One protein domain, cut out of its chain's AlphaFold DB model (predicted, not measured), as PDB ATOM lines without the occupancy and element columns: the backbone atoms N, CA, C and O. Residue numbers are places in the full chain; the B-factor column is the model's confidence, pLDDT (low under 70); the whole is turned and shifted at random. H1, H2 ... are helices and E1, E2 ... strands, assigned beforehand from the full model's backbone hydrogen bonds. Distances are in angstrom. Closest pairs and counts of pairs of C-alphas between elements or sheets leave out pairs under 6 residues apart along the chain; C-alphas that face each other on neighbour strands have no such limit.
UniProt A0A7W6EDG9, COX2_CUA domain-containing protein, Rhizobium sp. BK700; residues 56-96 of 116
ATOM      1  N   LEU A  56      35.122 -29.541  -4.796       95.00
ATOM      2  CA  LEU A  56      34.077 -29.367  -3.799       95.00
ATOM      3  C   LEU A  56      32.837 -30.138  -4.252       95.00
ATOM      4  O   LEU A  56      32.183 -29.803  -5.243       95.00
ATOM      5  N   ASP A  57      32.552 -31.176  -3.489       94.69
ATOM      6  CA  ASP A  57      31.453 -32.123  -3.588       94.69
ATOM      7  C   ASP A  57      30.948 -32.429  -2.167       94.69
ATOM      8  O   ASP A  57      31.386 -31.819  -1.187       94.69
ATOM      9  N   ARG A  58      30.010 -33.371  -2.036       95.19
ATOM     10  CA  ARG A  58      29.453 -33.745  -0.734       95.19
ATOM     11  C   ARG A  58      30.517 -34.226   0.260       95.19
ATOM     12  O   ARG A  58      30.474 -33.806   1.413       95.19
ATOM     13  N   ASP A  59      31.455 -35.068  -0.166       93.75
ATOM     14  CA  ASP A  59      32.429 -35.702   0.731       93.75
ATOM     15  C   ASP A  59      33.475 -34.693   1.222       93.75
ATOM     16  O   ASP A  59      33.740 -34.583   2.422       93.75
ATOM     17  N   SER A  60      34.030 -33.903   0.302       94.94
ATOM     18  CA  SER A  60      34.949 -32.810   0.633       94.94
ATOM     19  C   SER A  60      34.269 -31.728   1.476       94.94
ATOM     20  O   SER A  60      34.869 -31.244   2.435       94.94
ATOM     21  N   TYR A  61      33.000 -31.400   1.206       95.44
ATOM     22  CA  TYR A  61      32.225 -30.509   2.066       95.44
ATOM     23  C   TYR A  61      32.048 -31.091   3.472       95.44
ATOM     24  O   TYR A  61      32.306 -30.389   4.445       95.44
ATOM     25  N   THR A  62      31.681 -32.370   3.616       93.69
ATOM     26  CA  THR A  62      31.579 -33.016   4.934       93.69
ATOM     27  C   THR A  62      32.900 -32.934   5.702       93.69
ATOM     28  O   THR A  62      32.880 -32.577   6.879       93.69
ATOM     29  N   ALA A  63      34.044 -33.147   5.047       92.94
ATOM     30  CA  ALA A  63      35.350 -32.966   5.681       92.94
ATOM     31  C   ALA A  63      35.582 -31.518   6.164       92.94
ATOM     32  O   ALA A  63      36.101 -31.319   7.260       92.94
ATOM     33  N   LEU A  64      35.143 -30.511   5.397       92.94
ATOM     34  CA  LEU A  64      35.218 -29.096   5.792       92.94
ATOM     35  C   LEU A  64      34.329 -28.747   6.991       92.94
ATOM     36  O   LEU A  64      34.611 -27.777   7.688       92.94
ATOM     37  N   THR A  65      33.267 -29.514   7.246       91.75
ATOM     38  CA  THR A  65      32.387 -29.273   8.403       91.75
ATOM     39  C   THR A  65      32.966 -29.749   9.734       91.75
ATOM     40  O   THR A  65      32.380 -29.480  10.784       91.75
ATOM     41  N   HIS A  66      34.094 -30.467   9.720       89.81
ATOM     42  CA  HIS A  66      34.767 -30.863  10.949       89.81
ATOM     43  C   HIS A  66      35.288 -29.629  11.695       89.81
ATOM     44  O   HIS A  66      35.787 -28.676  11.091       89.81
ATOM     45  N   GLN A  67      35.191 -29.662  13.026       88.81
ATOM     46  CA  GLN A  67      35.636 -28.562  13.876       88.81
ATOM     47  C   GLN A  67      37.111 -28.238  13.605       88.81
ATOM     48  O   GLN A  67      37.984 -29.103  13.674       88.81
ATOM     49  N   SER A  68      37.373 -26.976  13.282       89.44
ATOM     50  CA  SER A  68      38.698 -26.453  12.969       89.44
ATOM     51  C   SER A  68      38.775 -24.973  13.342       89.44
ATOM     52  O   SER A  68      37.756 -24.311  13.534       89.44
ATOM     53  N   GLN A  69      39.996 -24.460  13.487       90.44
ATOM     54  CA  GLN A  69      40.282 -23.063  13.814       90.44
ATOM     55  C   GLN A  69      41.489 -22.609  12.998       90.44
ATOM     56  O   GLN A  69      42.384 -23.412  12.729       90.44
ATOM     57  N   ARG A  70      41.522 -21.323  12.618       89.06
ATOM     58  CA  ARG A  70      42.641 -20.701  11.881       89.06
ATOM     59  C   ARG A  70      43.055 -21.491  10.626       89.06
ATOM     60  O   ARG A  70      44.239 -21.712  10.385       89.06
ATOM     61  N   VAL A  71      42.070 -21.951   9.856       91.56
ATOM     62  CA  VAL A  71      42.313 -22.718   8.626       91.56
ATOM     63  C   VAL A  71      42.948 -21.814   7.571       91.56
ATOM     64  O   VAL A  71      42.508 -20.683   7.369       91.56
ATOM     65  N   GLU A  72      43.977 -22.322   6.894       91.44
ATOM     66  CA  GLU A  72      44.612 -21.628   5.774       91.44
ATOM     67  C   GLU A  72      43.643 -21.441   4.600       91.44
ATOM     68  O   GLU A  72      42.753 -22.258   4.347       91.44
ATOM     69  N   GLN A  73      43.842 -20.361   3.847       90.44
ATOM     70  CA  GLN A  73      43.009 -20.051   2.689       90.44
ATOM     71  C   GLN A  73      43.159 -21.137   1.615       90.44
ATOM     72  O   GLN A  73      44.268 -21.492   1.214       90.44
ATOM     73  N   ALA A  74      42.036 -21.642   1.108       91.25
ATOM     74  CA  ALA A  74      42.005 -22.679   0.083       91.25
ATOM     75  C   ALA A  74      41.027 -22.317  -1.038       91.25
ATOM     76  O   ALA A  74      40.081 -21.554  -0.848       91.25
ATOM     77  N   THR A  75      41.254 -22.891  -2.219       93.50
ATOM     78  CA  THR A  75      40.377 -22.713  -3.380       93.50
ATOM     79  C   THR A  75      39.814 -24.053  -3.815       93.50
ATOM     80  O   THR A  75      40.510 -25.074  -3.781       93.50
ATOM     81  N   TYR A  76      38.552 -24.031  -4.235       92.94
ATOM     82  CA  TYR A  76      37.841 -25.215  -4.681       92.94
ATOM     83  C   TYR A  76      37.099 -24.964  -5.989       92.94
ATOM     84  O   TYR A  76      36.681 -23.843  -6.284       92.94
ATOM     85  N   ARG A  77      36.894 -26.033  -6.755       92.44
ATOM     86  CA  ARG A  77      35.984 -26.082  -7.896       92.44
ATOM     87  C   ARG A  77      34.748 -26.873  -7.511       92.44
ATOM     88  O   ARG A  77      34.857 -28.001  -7.051       92.44
ATOM     89  N   ILE A  78      33.586 -26.285  -7.753       91.94
ATOM     90  CA  ILE A  78      32.303 -26.950  -7.540       91.94
ATOM     91  C   ILE A  78      32.130 -28.022  -8.620       91.94
ATOM     92  O   ILE A  78      32.030 -27.683  -9.800       91.94
ATOM     93  N   GLU A  79      32.098 -29.287  -8.211       90.88
ATOM     94  CA  GLU A  79      31.794 -30.432  -9.084       90.88
ATOM     95  C   GLU A  79      30.325 -30.867  -8.962       90.88
ATOM     96  O   GLU A  79      29.770 -31.428  -9.903       90.88
ATOM     97  N   ASP A  80      29.680 -30.569  -7.829       92.38
ATOM     98  CA  ASP A  80      28.260 -30.840  -7.580       92.38
ATOM     99  C   ASP A  80      27.434 -29.535  -7.618       92.38
ATOM    100  O   ASP A  80      27.442 -28.765  -6.651       92.38
ATOM    101  N   PRO A  81      26.690 -29.260  -8.710       93.31
ATOM    102  CA  PRO A  81      25.850 -28.067  -8.822       93.31
ATOM    103  C   PRO A  81      24.686 -28.020  -7.820       93.31
ATOM    104  O   PRO A  81      24.138 -26.942  -7.592       93.31
ATOM    105  N   GLY A  82      24.283 -29.162  -7.251       96.06
ATOM    106  CA  GLY A  82      23.194 -29.270  -6.275       96.06
ATOM    107  C   GLY A  82      23.636 -29.053  -4.827       96.06
ATOM    108  O   GLY A  82      22.787 -28.914  -3.947       96.06
ATOM    109  N   LEU A  83      24.947 -28.963  -4.569       96.75
ATOM    110  CA  LEU A  83      25.512 -28.964  -3.219       96.75
ATOM    111  C   LEU A  83      24.907 -27.890  -2.302       96.75
ATOM    112  O   LEU A  83      24.589 -28.165  -1.147       96.75
ATOM    113  N   PHE A  84      24.709 -26.668  -2.805       96.12
ATOM    114  CA  PHE A  84      24.113 -25.586  -2.016       96.12
ATOM    115  C   PHE A  84      22.676 -25.909  -1.579       96.12
ATOM    116  O   PHE A  84      22.330 -25.735  -0.408       96.12
ATOM    117  N   ASP A  85      21.848 -26.414  -2.495       96.31
ATOM    118  CA  ASP A  85      20.458 -26.774  -2.201       96.31
ATOM    119  C   ASP A  85      20.382 -27.929  -1.197       96.31
ATOM    120  O   ASP A  85      19.547 -27.911  -0.286       96.31
ATOM    121  N   ASP A  86      21.286 -28.901  -1.319       96.12
ATOM    122  CA  ASP A  86      21.403 -30.033  -0.405       96.12
ATOM    123  C   ASP A  86      21.745 -29.587   1.023       96.12
ATOM    124  O   ASP A  86      21.137 -30.073   1.982       96.12
ATOM    125  N   ILE A  87      22.665 -28.627   1.171       95.31
ATOM    126  CA  ILE A  87      23.028 -28.023   2.463       95.31
ATOM    127  C   ILE A  87      21.827 -27.279   3.055       95.31
ATOM    128  O   ILE A  87      21.456 -27.490   4.211       95.31
ATOM    129  N   VAL A  88      21.173 -26.426   2.260       95.75
ATOM    130  CA  VAL A  88      20.038 -25.605   2.715       95.75
ATOM    131  C   VAL A  88      18.864 -26.467   3.179       95.75
ATOM    132  O   VAL A  88      18.192 -26.113   4.154       95.75
ATOM    133  N   ARG A  89      18.614 -27.582   2.486       95.69
ATOM    134  CA  ARG A  89      17.552 -28.550   2.797       95.69
ATOM    135  C   ARG A  89      17.956 -29.578   3.855       95.69
ATOM    136  O   ARG A  89      17.133 -30.429   4.181       95.69
ATOM    137  N   GLN A  90      19.180 -29.503   4.385       93.56
ATOM    138  CA  GLN A  90      19.741 -30.460   5.347       93.56
ATOM    139  C   GLN A  90      19.729 -31.914   4.843       93.56
ATOM    140  O   GLN A  90      19.593 -32.855   5.622       93.56
ATOM    141  N   MET A  91      19.877 -32.112   3.529       95.38
ATOM    142  CA  MET A  91      20.120 -33.441   2.952       95.38
ATOM    143  C   MET A  91      21.562 -33.899   3.191       95.38
ATOM    144  O   MET A  91      21.841 -35.097   3.191       95.38
ATOM    145  N   ILE A  92      22.459 -32.942   3.437       93.56
ATOM    146  CA  ILE A  92      23.747 -33.165   4.087       93.56
ATOM    147  C   ILE A  92      23.570 -32.781   5.563       93.56
ATOM    148  O   ILE A  92      23.161 -31.646   5.834       93.56
ATOM    149  N   PRO A  93      23.826 -33.696   6.518       89.62
ATOM    150  CA  PRO A  93      23.729 -33.376   7.935       89.62
ATOM    151  C   PRO A  93      24.652 -32.205   8.299       89.62
ATOM    152  O   PRO A  93      25.764 -32.127   7.773       89.62
ATOM    153  N   PRO A  94      24.228 -31.302   9.197       85.56
ATOM    154  CA  PRO A  94      25.116 -30.266   9.698       85.56
ATOM    155  C   PRO A  94      26.329 -30.898  10.391       85.56
ATOM    156  O   PRO A  94      26.214 -31.959  11.013       85.56
ATOM    157  N   GLY A  95      27.476 -30.222  10.304       84.19
ATOM    158  CA  GLY A  95      28.665 -30.601  11.062       84.19
ATOM    159  C   GLY A  95      28.379 -30.670  12.565       84.19
ATOM    160  O   GLY A  95      27.425 -30.042  13.048       84.19
ATOM    161  N   PRO A  96      29.184 -31.429  13.327       79.19
ATOM    162  CA  PRO A  96      29.070 -31.425  14.775       79.19
ATOM    163  C   PRO A  96      29.236 -29.988  15.288       79.19
ATOM    164  O   PRO A  96      30.120 -29.257  14.843       79.19
TER     165      PRO A  96
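AT A GLANCE: This is residues 56 to 96 of the 116 residues of the protein "COX2_CUA domain-containing protein" of Rhizobium sp. BK700 (UniProt A0A7W6EDG9). With little regular structure, the printed part is one wide, open loop of chain that leaves short helix H1, swings out and comes round through strand E1 to short helix H2, from which a tail folds back; residues 68 to 74 stick out. It has 41 residues, with named elements in the order H1, E1, H2, mostly helix, though these hold only 16 residues. It is only just compact, close to loose, with a radius of gyration of the C-alphas of 10.8 A, and spans 28 by 24 by 14 A.

HOW THE PARTS SIT: H1, residues 58 to 64, and H2, residues 83 to 88, are close but not clearly touching; their closest C-alphas, of Arg 58 and Leu 83, are 6.7 A apart. They run the same way at a steep tilt of 68 degrees, only just short of about perpendicular. E1, residues 76 to 78, is apart from both and pairs with no named strand. In H1 and H2 every O i to N i+4 pair is within hydrogen-bond range.

IN THESE COORDINATES: H1 begins at C-alpha 58 (29.453, -33.745, -0.734) and is 9.9 A long. E1 measures 6.5 A. H2 measures 8.7 A and ends at C-alpha 88 (20.038, -25.605, 2.715).

THE WHOLE: The C-alphas farthest apart, of Glu 72 and Arg 89, are 28.1 A apart. The link from H1 to E1 is long; that from E1 to H2 is tight. The printed part has no cut, and no printed residue is under 70 in pLDDT.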